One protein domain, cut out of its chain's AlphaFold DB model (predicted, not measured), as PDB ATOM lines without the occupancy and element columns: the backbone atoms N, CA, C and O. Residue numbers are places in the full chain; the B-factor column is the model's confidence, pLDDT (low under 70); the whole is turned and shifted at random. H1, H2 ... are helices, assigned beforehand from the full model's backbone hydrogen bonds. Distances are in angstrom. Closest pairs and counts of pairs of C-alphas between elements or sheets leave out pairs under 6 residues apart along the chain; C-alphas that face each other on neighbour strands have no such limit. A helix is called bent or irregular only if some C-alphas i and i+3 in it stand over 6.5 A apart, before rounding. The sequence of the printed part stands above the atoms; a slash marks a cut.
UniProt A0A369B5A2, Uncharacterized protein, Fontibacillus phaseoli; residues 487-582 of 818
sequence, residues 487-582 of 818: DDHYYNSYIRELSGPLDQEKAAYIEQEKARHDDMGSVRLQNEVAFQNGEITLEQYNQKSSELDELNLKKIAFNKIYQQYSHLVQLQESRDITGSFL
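Overview. This is residues 487 to 582 of the 818 residues of an uncharacterized protein of Fontibacillus phaseoli (UniProt A0A369B5A2). You are looking at a long helical hairpin made of two bent helices, H2 and H3, with the turn at residues 533 to 537 at one end of its length. Near that turn the arms H2b and H3a run side by side; farther on, H2a and H3b stand at a wider angle, the short helix H1 packs on residues 556 to 561 of H3b, and the last residues fold back so that 580 to 581 pair with 500 to 501. The printed part has 96 residues with three named helices, in the order H1, H2, H3, and no named strand; the class is all helix. The whole is loose, with a radius of gyration of the C-alphas of 16.9 A, and its outline is a rod of 55 by 25 by 18 A.

Along the chain. Find C-alpha 487 at (22.089, 38.989, 102.656); there H1, residues 487 to 498, begins and runs 16.5 A. H2, residues 504 to 532, was assigned as one helix by its hydrogen bonds but is bent: C-alphas 518 and 521 are 6.8 A apart. Its arms are H2a, residues 504 to 518, 21.1 A long from C-alpha 504 at (13.896, 63.445, 98.719), and H2b, residues 521 to 532, 16.8 A long. H3, residues 538 to 575, was likewise assigned as one helix but is bent, with C-alphas 553 and 556 7.0 A apart. Its arms are H3a, residues 538 to 553, 22.3 A long, and H3b, residues 556 to 575, 28.6 A long, ending at C-alpha 575 at (-3.258, 57.399, 101.059).

Arrangement. Start at H1, which touches H3b with residues 556 to 561 of H3b alone; the closest C-alphas are those of Tyr 491 and Ala 557, 4.7 A apart, and the two run the same way at a steep tilt of 45 degrees. H1 and H2a are close but not clearly touching, with C-alphas 498 and 506 closest at 6.7 A. H2a and H3b only just touch, with 3 pairs of C-alphas within 8 A, through residues 562 to 565 of H3b alone; Ile 510 and Tyr 562 have the closest C-alphas, 7.1 A apart, and the tilt is steep at 43 degrees, opposite ways. Past the bends, where H2a and H2b stand at 44 degrees and H3a and H3b at 47 degrees, H2b and H3a form a helical hairpin: they touch, closest at C-alphas 527 and 541, 6.5 A apart, at a shallow tilt of 15 degrees, opposite ways. H1 and H2b are apart, as are H2b and H3b. In H1 and in the four arms, each O i to N i+4 pair is within hydrogen-bond range.

Size, cuts and confidence. Look for the two C-alphas farthest apart at Gly 534 and Arg 575, 55.7 A. The printed part has no cut, and both links, H1 to H2 and H2 to H3, are tight, with 5 residues each. The mean pLDDT of the printed part is 86.9, and no printed residue is under 70.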
ATOM      1  N   ASP A 487      23.091  38.079 103.228       83.31
ATOM      2  CA  ASP A 487      22.089  38.989 102.656       83.31
ATOM      3  C   ASP A 487      21.438  39.886 103.721       83.31
ATOM      4  O   ASP A 487      21.295  41.093 103.530       83.31
ATOM      5  N   ASP A 488      21.075  39.310 104.870       84.81
ATOM      6  CA  ASP A 488      20.438  40.039 105.974       84.81
ATOM      7  C   ASP A 488      21.413  41.017 106.645       84.81
ATOM      8  O   ASP A 488      21.010  42.083 107.112       84.81
ATOM      9  N   HIS A 489      22.709  40.693 106.653       86.25
ATOM     10  CA  HIS A 489      23.754  41.608 107.093       86.25
ATOM     11  C   HIS A 489      23.825  42.848 106.188       86.25
ATOM     12  O   HIS A 489      23.788  43.969 106.698       86.25
ATOM     13  N   TYR A 490      23.867  42.671 104.860       87.88
ATOM     14  CA  TYR A 490      23.866  43.797 103.914       87.88
ATOM     15  C   TYR A 490      22.556  44.598 103.944       87.88
ATOM     16  O   TYR A 490      22.568  45.827 103.854       87.88
ATOM     17  N   TYR A 491      21.417  43.931 104.137       89.19
ATOM     18  CA  TYR A 491      20.132  44.602 104.337       89.19
ATOM     19  C   TYR A 491      20.153  45.486 105.592       89.19
ATOM     20  O   TYR A 491      19.785  46.660 105.536       89.19
ATOM     21  N   ASN A 492      20.655  44.962 106.714       87.88
ATOM     22  CA  ASN A 492      20.775  45.717 107.960       87.88
ATOM     23  C   ASN A 492      21.726  46.917 107.834       87.88
ATOM     24  O   ASN A 492      21.471  47.940 108.474       87.88
ATOM     25  N   SER A 493      22.791  46.828 107.023       87.38
ATOM     26  CA  SER A 493      23.646  47.991 106.753       87.38
ATOM     27  C   SER A 493      22.900  49.091 105.997       87.38
ATOM     28  O   SER A 493      22.928  50.231 106.453       87.38
ATOM     29  N   TYR A 494      22.148  48.757 104.939       88.88
ATOM     30  CA  TYR A 494      21.341  49.746 104.212       88.88
ATOM     31  C   TYR A 494      20.259  50.374 105.098       88.88
ATOM     32  O   TYR A 494      20.102  51.592 105.120       88.88
ATOM     33  N   ILE A 495      19.537  49.569 105.886       88.56
ATOM     34  CA  ILE A 495      18.499  50.082 106.791       88.56
ATOM     35  C   ILE A 495      19.078  51.006 107.862       88.56
ATOM     36  O   ILE A 495      18.413  51.965 108.244       88.56
ATOM     37  N   ARG A 496      20.295  50.755 108.357       86.75
ATOM     38  CA  ARG A 496      20.924  51.628 109.358       86.75
ATOM     39  C   ARG A 496      21.143  53.045 108.820       86.75
ATOM     40  O   ARG A 496      20.998  53.990 109.589       86.75
ATOM     41  N   GLU A 497      21.451  53.180 107.534       87.00
ATOM     42  CA  GLU A 497      21.635  54.474 106.862       87.00
ATOM     43  C   GLU A 497      20.296  55.105 106.449       87.00
ATOM     44  O   GLU A 497      20.092  56.303 106.631       87.00
ATOM     45  N   LEU A 498      19.346  54.300 105.962       88.56
ATOM     46  CA  LEU A 498      18.074  54.783 105.408       88.56
ATOM     47  C   LEU A 498      16.943  54.944 106.438       88.56
ATOM     48  O   LEU A 498      15.901  55.523 106.112       88.56
ATOM     49  N   SER A 499      17.122  54.460 107.672       85.94
ATOM     50  CA  SER A 499      16.090  54.436 108.718       85.94
ATOM     51  C   SER A 499      15.371  55.782 108.882       85.94
ATOM     52  O   SER A 499      15.983  56.851 108.874       85.94
ATOM     53  N   GLY A 500      14.046  55.744 109.044       86.88
ATOM     54  CA  GLY A 500      13.223  56.942 109.235       86.88
ATOM     55  C   GLY A 500      12.331  57.282 108.043       86.88
ATOM     56  O   GLY A 500      12.245  56.492 107.105       86.88
ATOM     57  N   PRO A 501      11.630  58.430 108.093       88.62
ATOM     58  CA  PRO A 501      10.702  58.854 107.046       88.62
ATOM     59  C   PRO A 501      11.364  58.898 105.667       88.62
ATOM     60  O   PRO A 501      12.569  59.157 105.571       88.62
ATOM     61  N   LEU A 502      10.574  58.641 104.624       88.50
ATOM     62  CA  LEU A 502      10.993  58.836 103.241       88.50
ATOM     63  C   LEU A 502      11.126  60.338 102.948       88.50
ATOM     64  O   LEU A 502      10.158  61.086 103.074       88.50
ATOM     65  N   ASP A 503      12.322  60.764 102.546       89.62
ATOM     66  CA  ASP A 503      12.634  62.123 102.104       89.62
ATOM     67  C   ASP A 503      13.213  62.114 100.674       89.62
ATOM     68  O   ASP A 503      13.462  61.057 100.082       89.62
ATOM     69  N   GLN A 504      13.387  63.303 100.088       86.19
ATOM     70  CA  GLN A 504      13.896  63.445  98.719       86.19
ATOM     71  C   GLN A 504      15.359  62.993  98.579       86.19
ATOM     72  O   GLN A 504      15.745  62.518  97.513       86.19
ATOM     73  N   GLU A 505      16.161  63.110  99.639       89.50
ATOM     74  CA  GLU A 505      17.575  62.720  99.640       89.50
ATOM     75  C   GLU A 505      17.723  61.194  99.577       89.50
ATOM     76  O   GLU A 505      18.444  60.668  98.729       89.50
ATOM     77  N   LYS A 506      16.956  60.466 100.393       90.06
ATOM     78  CA  LYS A 506      16.894  59.000 100.389       90.06
ATOM     79  C   LYS A 506      16.315  58.458  99.092       90.06
ATOM     80  O   LYS A 506      16.814  57.458  98.586       90.06
ATOM     81  N   ALA A 507      15.290  59.106  98.536       88.75
ATOM     82  CA  ALA A 507      14.746  58.722  97.235       88.75
ATOM     83  C   ALA A 507      15.807  58.846  96.125       88.75
ATOM     84  O   ALA A 507      15.982  57.918  95.337       88.75
ATOM     85  N   ALA A 508      16.568  59.947  96.111       90.81
ATOM     86  CA  ALA A 508      17.659  60.147  95.159       90.81
ATOM     87  C   ALA A 508      18.787  59.114  95.337       90.81
ATOM     88  O   ALA A 508      19.264  58.560  94.347       90.81
ATOM     89  N   TYR A 509      19.166  58.804  96.580       91.94
ATOM     90  CA  TYR A 509      20.156  57.766  96.886       91.94
ATOM     91  C   TYR A 509      19.731  56.385  96.359       91.94
ATOM     92  O   TYR A 509      20.526  55.689  95.730       91.94
ATOM     93  N   ILE A 510      18.471  55.993  96.571       91.62
ATOM     94  CA  ILE A 510      17.957  54.684  96.143       91.62
ATOM     95  C   ILE A 510      17.906  54.578  94.617       91.62
ATOM     96  O   ILE A 510      18.305  53.552  94.071       91.62
ATOM     97  N   GLU A 511      17.461  55.620  93.912       90.81
ATOM     98  CA  GLU A 511      17.466  55.616  92.442       90.81
ATOM     99  C   GLU A 511      18.895  55.607  91.868       90.81
ATOM    100  O   GLU A 511      19.152  54.935  90.867       90.81
ATOM    101  N   GLN A 512      19.857  56.264  92.529       90.38
ATOM    102  CA  GLN A 512      21.271  56.195  92.148       90.38
ATOM    103  C   GLN A 512      21.849  54.782  92.324       90.38
ATOM    104  O   GLN A 512      22.507  54.268  91.417       90.38
ATOM    105  N   GLU A 513      21.606  54.134  93.465       88.81
ATOM    106  CA  GLU A 513      22.064  52.759  93.702       88.81
ATOM    107  C   GLU A 513      21.364  51.753  92.776       88.81
ATOM    108  O   GLU A 513      21.995  50.811  92.294       88.81
ATOM    109  N   LYS A 514      20.097  51.986  92.411       90.50
ATOM    110  CA  LYS A 514      19.403  51.185  91.394       90.50
ATOM    111  C   LYS A 514      20.097  51.283  90.038       90.50
ATOM    112  O   LYS A 514      20.409  50.249  89.453       90.50
ATOM    113  N   ALA A 515      20.386  52.499  89.568       88.88
ATOM    114  CA  ALA A 515      21.107  52.705  88.312       88.88
ATOM    115  C   ALA A 515      22.471  51.993  88.329       88.88
ATOM    116  O   ALA A 515      22.828  51.301  87.379       88.88
ATOM    117  N   ARG A 516      23.187  52.053  89.461       86.62
ATOM    118  CA  ARG A 516      24.461  51.345  89.658       86.62
ATOM    119  C   ARG A 516      24.324  49.822  89.532       86.62
ATOM    120  O   ARG A 516      25.201  49.174  88.957       86.62
ATOM    121  N   HIS A 517      23.246  49.242  90.059       86.44
ATOM    122  CA  HIS A 517      22.965  47.806  89.958       86.44
ATOM    123  C   HIS A 517      22.485  47.367  88.565       86.44
ATOM    124  O   HIS A 517      22.802  46.244  88.152       86.44
ATOM    125  N   ASP A 518      21.744  48.217  87.854       85.81
ATOM    126  CA  ASP A 518      21.248  47.952  86.497       85.81
ATOM    127  C   ASP A 518      22.385  48.046  85.460       85.81
ATOM    128  O   ASP A 518      22.523  47.164  84.605       85.81
ATOM    129  N   ASP A 519      23.284  49.025  85.605       85.50
ATOM    130  CA  ASP A 519      24.435  49.223  84.713       85.50
ATOM    131  C   ASP A 519      25.508  48.129  84.854       85.50
ATOM    132  O   ASP A 519      26.307  47.919  83.936       85.50
ATOM    133  N   MET A 520      25.506  47.373  85.959       83.12
ATOM    134  CA  MET A 520      26.486  46.326  86.282       83.12
ATOM    135  C   MET A 520      26.732  45.337  85.128       83.12
ATOM    136  O   MET A 520      27.877  44.964  84.868       83.12
ATOM    137  N   GLY A 521      25.677  44.911  84.421       80.56
ATOM    138  CA  GLY A 521      25.793  43.967  83.301       80.56
ATOM    139  C   GLY A 521      26.527  44.562  82.097       80.56
ATOM    140  O   GLY A 521      27.370  43.898  81.493       80.56
ATOM    141  N   SER A 522      26.260  45.833  81.793       82.44
ATOM    142  CA  SER A 522      26.928  46.557  80.708       82.44
ATOM    143  C   SER A 522      28.397  46.842  81.035       82.44
ATOM    144  O   SER A 522      29.264  46.638  80.186       82.44
ATOM    145  N   VAL A 523      28.699  47.200  82.289       84.62
ATOM    146  CA  VAL A 523      30.066  47.441  82.776       84.62
ATOM    147  C   VAL A 523      30.882  46.146  82.785       84.62
ATOM    148  O   VAL A 523      32.058  46.164  82.429       84.62
ATOM    149  N   ARG A 524      30.266  45.006  83.127       84.12
ATOM    150  CA  ARG A 524      30.920  43.690  83.052       84.12
ATOM    151  C   ARG A 524      31.314  43.340  81.618       84.12
ATOM    152  O   ARG A 524      32.455  42.951  81.392       84.12
ATOM    153  N   LEU A 525      30.400  43.544  80.668       83.56
ATOM    154  CA  LEU A 525      30.650  43.306  79.246       83.56
ATOM    155  C   LEU A 525      31.762  44.224  78.706       83.56
ATOM    156  O   LEU A 525      32.656  43.764  78.006       83.56
ATOM    157  N   GLN A 526      31.743  45.512  79.066       85.50
ATOM    158  CA  GLN A 526      32.783  46.471  78.671       85.50
ATOM    159  C   GLN A 526      34.159  46.096  79.232       85.50
ATOM    160  O   GLN A 526      35.148  46.156  78.508       85.50
ATOM    161  N   ASN A 527      34.224  45.672  80.497       86.31
ATOM    162  CA  ASN A 527      35.465  45.239  81.139       86.31
ATOM    163  C   ASN A 527      36.029  43.957  80.493       86.31
ATOM    164  O   ASN A 527      37.241  43.818  80.348       86.31
ATOM    165  N   GLU A 528      35.164  43.039  80.057       83.31
ATOM    166  CA  GLU A 528      35.560  41.829  79.326       83.31
ATOM    167  C   GLU A 528      36.089  42.149  77.919       83.31
ATOM    168  O   GLU A 528      37.151  41.659  77.535       83.31
ATOM    169  N   VAL A 529      35.412  43.035  77.180       86.50
ATOM    170  CA  VAL A 529      35.848  43.486  75.847       86.50
ATOM    171  C   VAL A 529      37.174  44.253  75.917       86.50
ATOM    172  O   VAL A 529      38.077  43.980  75.129       86.50
ATOM    173  N   ALA A 530      37.341  45.158  76.887       84.94
ATOM    174  CA  ALA A 530      38.579  45.921  77.070       84.94
ATOM    175  C   ALA A 530      39.780  45.017  77.407       84.94
ATOM    176  O   ALA A 530      40.899  45.267  76.955       84.94
ATOM    177  N   PHE A 531      39.560  43.934  78.161       84.94
ATOM    178  CA  PHE A 531      40.595  42.939  78.439       84.94
ATOM    179  C   PHE A 531      40.944  42.111  77.194       84.94
ATOM    180  O   PHE A 531      42.124  41.925  76.895       84.94
ATOM    181  N   GLN A 532      39.939  41.666  76.429       84.19
ATOM    182  CA  GLN A 532      40.148  40.929  75.173       84.19
ATOM    183  C   GLN A 532      40.892  41.760  74.117       84.19
ATOM    184  O   GLN A 532      41.705  41.214  73.371       84.19
ATOM    185  N   ASN A 533      40.669  43.076  74.094       86.75
ATOM    186  CA  ASN A 533      41.361  44.016  73.209       86.75
ATOM    187  C   ASN A 533      42.765  44.420  73.705       86.75
ATOM    188  O   ASN A 533      43.479  45.126  72.994       86.75
ATOM    189  N   GLY A 534      43.181  43.988  74.903       81.94
ATOM    190  CA  GLY A 534      44.484  44.324  75.495       81.94
ATOM    191  C   GLY A 534      44.603  45.759  76.029       81.94
ATOM    192  O   GLY A 534      45.714  46.227  76.272       81.94
ATOM    193  N   GLU A 535      43.482  46.463  76.211       84.19
ATOM    194  CA  GLU A 535      43.428  47.863  76.663       84.19
ATOM    195  C   GLU A 535      43.637  48.005  78.182       84.19
ATOM    196  O   GLU A 535      44.060  49.062  78.653       84.19
ATOM    197  N   ILE A 536      43.373  46.941  78.949       86.56
ATOM    198  CA  ILE A 536      43.528  46.887  80.411       86.56
ATOM    199  C   ILE A 536      44.375  45.688  80.844       86.56
ATOM    200  O   ILE A 536      44.379  44.633  80.205       86.56
ATOM    201  N   THR A 537      45.100  45.830  81.955       85.88
ATOM    202  CA  THR A 537      45.920  44.740  82.506       85.88
ATOM    203  C   THR A 537      45.057  43.699  83.228       85.88
ATOM    204  O   THR A 537      43.955  43.992  83.694       85.88
ATOM    205  N   LEU A 538      45.575  42.472  83.389       85.38
ATOM    206  CA  LEU A 538      44.896  41.408  84.146       85.38
ATOM    207  C   LEU A 538      44.557  41.837  85.587       85.38
ATOM    208  O   LEU A 538      43.525  41.451  86.130       85.38
ATOM    209  N   GLU A 539      45.415  42.654  86.201       83.88
ATOM    210  CA  GLU A 539      45.199  43.187  87.548       83.88
ATOM    211  C   GLU A 539      44.005  44.155  87.591       83.88
ATOM    212  O   GLU A 539      43.137  44.017  88.451       83.88
ATOM    213  N   GLN A 540      43.898  45.059  86.612       85.62
ATOM    214  CA  GLN A 540      42.771  45.992  86.483       85.62
ATOM    215  C   GLN A 540      41.454  45.266  86.184       85.62
ATOM    216  O   GLN A 540      40.422  45.590  86.776       85.62
ATOM    217  N   TYR A 541      41.496  44.242  85.326       85.00
ATOM    218  CA  TYR A 541      40.342  43.393  85.037       85.00
ATOM    219  C   TYR A 541      39.835  42.682  86.301       85.00
ATOM    220  O   TYR A 541      38.646  42.764  86.620       85.00
ATOM    221  N   ASN A 542      40.736  42.038  87.052       85.75
ATOM    222  CA  ASN A 542      40.394  41.316  88.280       85.75
ATOM    223  C   ASN A 542      39.884  42.254  89.379       85.75
ATOM    224  O   ASN A 542      38.911  41.924  90.056       85.75
ATOM    225  N   GLN A 543      40.492  43.433  89.537       87.50
ATOM    226  CA  GLN A 543      40.038  44.439  90.496       87.50
ATOM    227  C   GLN A 543      38.610  44.894  90.179       87.50
ATOM    228  O   GLN A 543      37.756  44.916  91.067       87.50
ATOM    229  N   LYS A 544      38.323  45.196  88.906       86.19
ATOM    230  CA  LYS A 544      36.990  45.635  88.490       86.19
ATOM    231  C   LYS A 544      35.959  44.510  88.564       86.19
ATOM    232  O   LYS A 544      34.836  44.753  88.997       86.19
ATOM    233  N   SER A 545      36.330  43.274  88.224       83.88
ATOM    234  CA  SER A 545      35.445  42.115  88.409       83.88
ATOM    235  C   SER A 545      35.126  41.885  89.886       83.88
ATOM    236  O   SER A 545      33.964  41.683  90.216       83.88
ATOM    237  N   SER A 546      36.117  41.988  90.777       84.06
ATOM    238  CA  SER A 546      35.909  41.831  92.221       84.06
ATOM    239  C   SER A 546      34.971  42.898  92.796       84.06
ATOM    240  O   SER A 546      34.157  42.582  93.657       84.06
ATOM    241  N   GLU A 547      35.055  44.146  92.323       86.06
ATOM    242  CA  GLU A 547      34.130  45.222  92.711       86.06
ATOM    243  C   GLU A 547      32.689  44.915  92.260       86.06
ATOM    244  O   GLU A 547      31.740  45.089  93.026       86.06
ATOM    245  N   LEU A 548      32.520  44.415  91.028       84.06
ATOM    246  CA  LEU A 548      31.213  44.016  90.493       84.06
ATOM    247  C   LEU A 548      30.646  42.796  91.227       84.06
ATOM    248  O   LEU A 548      29.440  42.733  91.459       84.06
ATOM    249  N   ASP A 549      31.495  41.848  91.619       83.31
ATOM    250  CA  ASP A 549      31.091  40.691  92.413       83.31
ATOM    251  C   ASP A 549      30.650  41.113  93.823       83.31
ATOM    252  O   ASP A 549      29.606  40.654  94.287       83.31
ATOM    253  N   GLU A 550      31.348  42.051  94.475       82.50
ATOM    254  CA  GLU A 550      30.916  42.619  95.763       82.50
ATOM    255  C   GLU A 550      29.568  43.352  95.645       82.50
ATOM    256  O   GLU A 550      28.682  43.183  96.486       82.50
ATOM    257  N   LEU A 551      29.377  44.135  94.579       83.62
ATOM    258  CA  LEU A 551      28.103  44.796  94.296       83.62
ATOM    259  C   LEU A 551      26.984  43.771  94.048       83.62
ATOM    260  O   LEU A 551      25.864  43.935  94.534       83.62
ATOM    261  N   ASN A 552      27.284  42.681  93.340       83.00
ATOM    262  CA  ASN A 552      26.332  41.608  93.074       83.00
ATOM    263  C   ASN A 552      25.908  40.879  94.361       83.00
ATOM    264  O   ASN A 552      24.732  40.544  94.502       83.00
ATOM    265  N   LEU A 553      26.812  40.713  95.338       81.81
ATOM    266  CA  LEU A 553      26.467  40.182  96.667       81.81
ATOM    267  C   LEU A 553      25.442  41.066  97.398       81.81
ATOM    268  O   LEU A 553      24.591  40.558  98.123       81.81
ATOM    269  N   LYS A 554      25.470  42.387  97.178       86.81
ATOM    270  CA  LYS A 554      24.524  43.341  97.788       86.81
ATOM    271  C   LYS A 554      23.186  43.430  97.048       86.81
ATOM    272  O   LYS A 554      22.222  43.942  97.614       86.81
ATOM    273  N   LYS A 555      23.085  42.906  95.821       86.50
ATOM    274  CA  LYS A 555      21.901  43.049  94.954       86.50
ATOM    275  C   LYS A 555      20.625  42.475  95.570       86.50
ATOM    276  O   LYS A 555      19.566  43.085  95.459       86.50
ATOM    277  N   ILE A 556      20.705  41.323  96.243       84.38
ATOM    278  CA  ILE A 556      19.537  40.703  96.896       84.38
ATOM    279  C   ILE A 556      19.017  41.602  98.026       84.38
ATOM    280  O   ILE A 556      17.816  41.855  98.111       84.38
ATOM    281  N   ALA A 557      19.922  42.122  98.858       87.50
ATOM    282  CA  ALA A 557      19.585  43.048  99.932       87.50
ATOM    283  C   ALA A 557      19.011  44.368  99.392       87.50
ATOM    284  O   ALA A 557      17.979  44.827  99.878       87.50
ATOM    285  N   PHE A 558      19.626  44.938  98.352       90.62
ATOM    286  CA  PHE A 558      19.144  46.159  97.709       90.62
ATOM    287  C   PHE A 558      17.760  45.972  97.078       90.62
ATOM    288  O   PHE A 558      16.895  46.823  97.246       90.62
ATOM    289  N   ASN A 559      17.491  44.833  96.433       89.81
ATOM    290  CA  ASN A 559      16.166  44.540  95.884       89.81
ATOM    291  C   ASN A 559      15.073  44.550  96.967       89.81
ATOM    292  O   ASN A 559      13.978  45.042  96.701       89.81
ATOM    293  N   LYS A 560      15.360  44.063  98.186       88.31
ATOM    294  CA  LYS A 560      14.428  44.173  99.326       88.31
ATOM    295  C   LYS A 560      14.186  45.640  99.713       88.31
ATOM    296  O   LYS A 560      13.043  46.048  99.890       88.31
ATOM    297  N   ILE A 561      15.244  46.455  99.779       91.38
ATOM    298  CA  ILE A 561      15.135  47.902 100.049       91.38
ATOM    299  C   ILE A 561      14.317  48.608  98.964       91.38
ATOM    300  O   ILE A 561      13.449  49.420  99.278       91.38
ATOM    301  N   TYR A 562      14.553  48.280  97.694       91.44
ATOM    302  CA  TYR A 562      13.837  48.868  96.569       91.44
ATOM    303  C   TYR A 562      12.351  48.489  96.571       91.44
ATOM    304  O   TYR A 562      11.494  49.331  96.306       91.44
ATOM    305  N   GLN A 563      12.022  47.247  96.940       90.62
ATOM    306  CA  GLN A 563      10.635  46.827  97.158       90.62
ATOM    307  C   GLN A 563       9.972  47.663  98.256       90.62
ATOM    308  O   GLN A 563       8.890  48.207  98.030       90.62
ATOM    309  N   GLN A 564      10.642  47.843  99.396       90.62
ATOM    310  CA  GLN A 564      10.138  48.699 100.466       90.62
ATOM    311  C   GLN A 564       9.959  50.146  99.984       90.62
ATOM    312  O   GLN A 564       8.891  50.714 100.177       90.62
ATOM    313  N   TYR A 565      10.938  50.721  99.283       91.69
ATOM    314  CA  TYR A 565      10.842  52.061  98.693       91.69
ATOM    315  C   TYR A 565       9.626  52.210  97.771       91.69
ATOM    316  O   TYR A 565       8.823  53.121  97.966       91.69
ATOM    317  N   SER A 566       9.440  51.283  96.826       90.88
ATOM    318  CA  SER A 566       8.299  51.306  95.902       90.88
ATOM    319  C   SER A 566       6.954  51.268  96.636       90.88
ATOM    320  O   SER A 566       6.022  51.985  96.272       90.88
ATOM    321  N   HIS A 567       6.878  50.505  97.732       90.94
ATOM    322  CA  HIS A 567       5.708  50.452  98.605       90.94
ATOM    323  C   HIS A 567       5.473  51.778  99.346       90.94
ATOM    324  O   HIS A 567       4.338  52.248  99.414       90.94
ATOM    325  N   LEU A 568       6.522  52.418  99.872       90.88
ATOM    326  CA  LEU A 568       6.407  53.710 100.564       90.88
ATOM    327  C   LEU A 568       5.953  54.832  99.616       90.88
ATOM    328  O   LEU A 568       5.113  55.644 100.004       90.88
ATOM    329  N   VAL A 569       6.453  54.849  98.375       90.25
ATOM    330  CA  VAL A 569       6.002  55.789  97.333       90.25
ATOM    331  C   VAL A 569       4.522  55.566  97.023       90.25
ATOM    332  O   VAL A 569       3.729  56.503  97.100       90.25
ATOM    333  N   GLN A 570       4.118  54.314  96.787       89.19
ATOM    334  CA  GLN A 570       2.717  53.967  96.540       89.19
ATOM    335  C   GLN A 570       1.807  54.354  97.718       89.19
ATOM    336  O   GLN A 570       0.667  54.782  97.520       89.19
ATOM    337  N   LEU A 571       2.283  54.210  98.955       87.81
ATOM    338  CA  LEU A 571       1.540  54.581 100.157       87.81
ATOM    339  C   LEU A 571       1.312  56.099 100.244       87.81
ATOM    340  O   LEU A 571       0.198  56.527 100.565       87.81
ATOM    341  N   GLN A 572       2.331  56.899  99.924       87.44
ATOM    342  CA  GLN A 572       2.219  58.357  99.871       87.44
ATOM    343  C   GLN A 572       1.250  58.795  98.761       87.44
ATOM    344  O   GLN A 572       0.381  59.623  99.016       87.44
ATOM    345  N   GLU A 573       1.336  58.205  97.565       87.62
ATOM    346  CA  GLU A 573       0.461  58.538  96.428       87.62
ATOM    347  C   GLU A 573      -1.005  58.142  96.655       87.62
ATOM    348  O   GLU A 573      -1.919  58.878  96.285       87.62
ATOM    349  N   SER A 574      -1.248  56.976  97.259       85.75
ATOM    350  CA  SER A 574      -2.600  56.415  97.387       85.75
ATOM    351  C   SER A 574      -3.352  56.849  98.644       85.75
ATOM    352  O   SER A 574      -4.584  56.876  98.633       85.75
ATOM    353  N   ARG A 575      -2.644  57.137  99.744       81.88
ATOM    354  CA  ARG A 575      -3.258  57.399 101.059       81.88
ATOM    355  C   ARG A 575      -2.766  58.667 101.753       81.88
ATOM    356  O   ARG A 575      -3.248  58.936 102.850       81.88
ATOM    357  N   ASP A 576      -1.849  59.425 101.148       85.12
ATOM    358  CA  ASP A 576      -1.238  60.624 101.743       85.12
ATOM    359  C   ASP A 576      -0.595  60.348 103.121       85.12
ATOM    360  O   ASP A 576      -0.683  61.133 104.065       85.12
ATOM    361  N   ILE A 577       0.025  59.169 103.266       85.44
ATOM    362  CA  ILE A 577       0.737  58.758 104.482       85.44
ATOM    363  C   ILE A 577       2.231  58.699 104.174       85.44
ATOM    364  O   ILE A 577       2.675  57.848 103.403       85.44
ATOM    365  N   THR A 578       3.015  59.536 104.856       85.62
ATOM    366  CA  THR A 578       4.480  59.497 104.772       85.62
ATOM    367  C   THR A 578       5.012  58.285 105.523       85.62
ATOM    368  O   THR A 578       5.079  58.266 106.754       85.62
ATOM    369  N   GLY A 579       5.345  57.241 104.768       85.44
ATOM    370  CA  GLY A 579       5.932  56.023 105.304       85.44
ATOM    371  C   GLY A 579       7.401  56.195 105.711       85.44
ATOM    372  O   GLY A 579       8.092  57.114 105.266       85.44
ATOM    373  N   SER A 580       7.884  55.284 106.555       89.62
ATOM    374  CA  SER A 580       9.273  55.252 107.027       89.62
ATOM    375  C   SER A 580       9.960  53.943 106.658       89.62
ATOM    376  O   SER A 580       9.351  52.879 106.756       89.62
ATOM    377  N   PHE A 581      11.252  53.989 106.342       88.50
ATOM    378  CA  PHE A 581      12.077  52.787 106.274       88.50
ATOM    379  C   PHE A 581      12.170  52.152 107.660       88.50
ATOM    380  O   PHE A 581      12.678  52.749 108.618       88.50
ATOM    381  N   LEU A 582      11.643  50.935 107.756       88.38
ATOM    382  CA  LEU A 582      11.632  50.111 108.956       88.38
ATOM    383  C   LEU A 582      12.377  48.816 108.678       88.38
ATOM    384  O   LEU A 582      12.275  48.255 107.592       88.38
TER     385      LEU A 582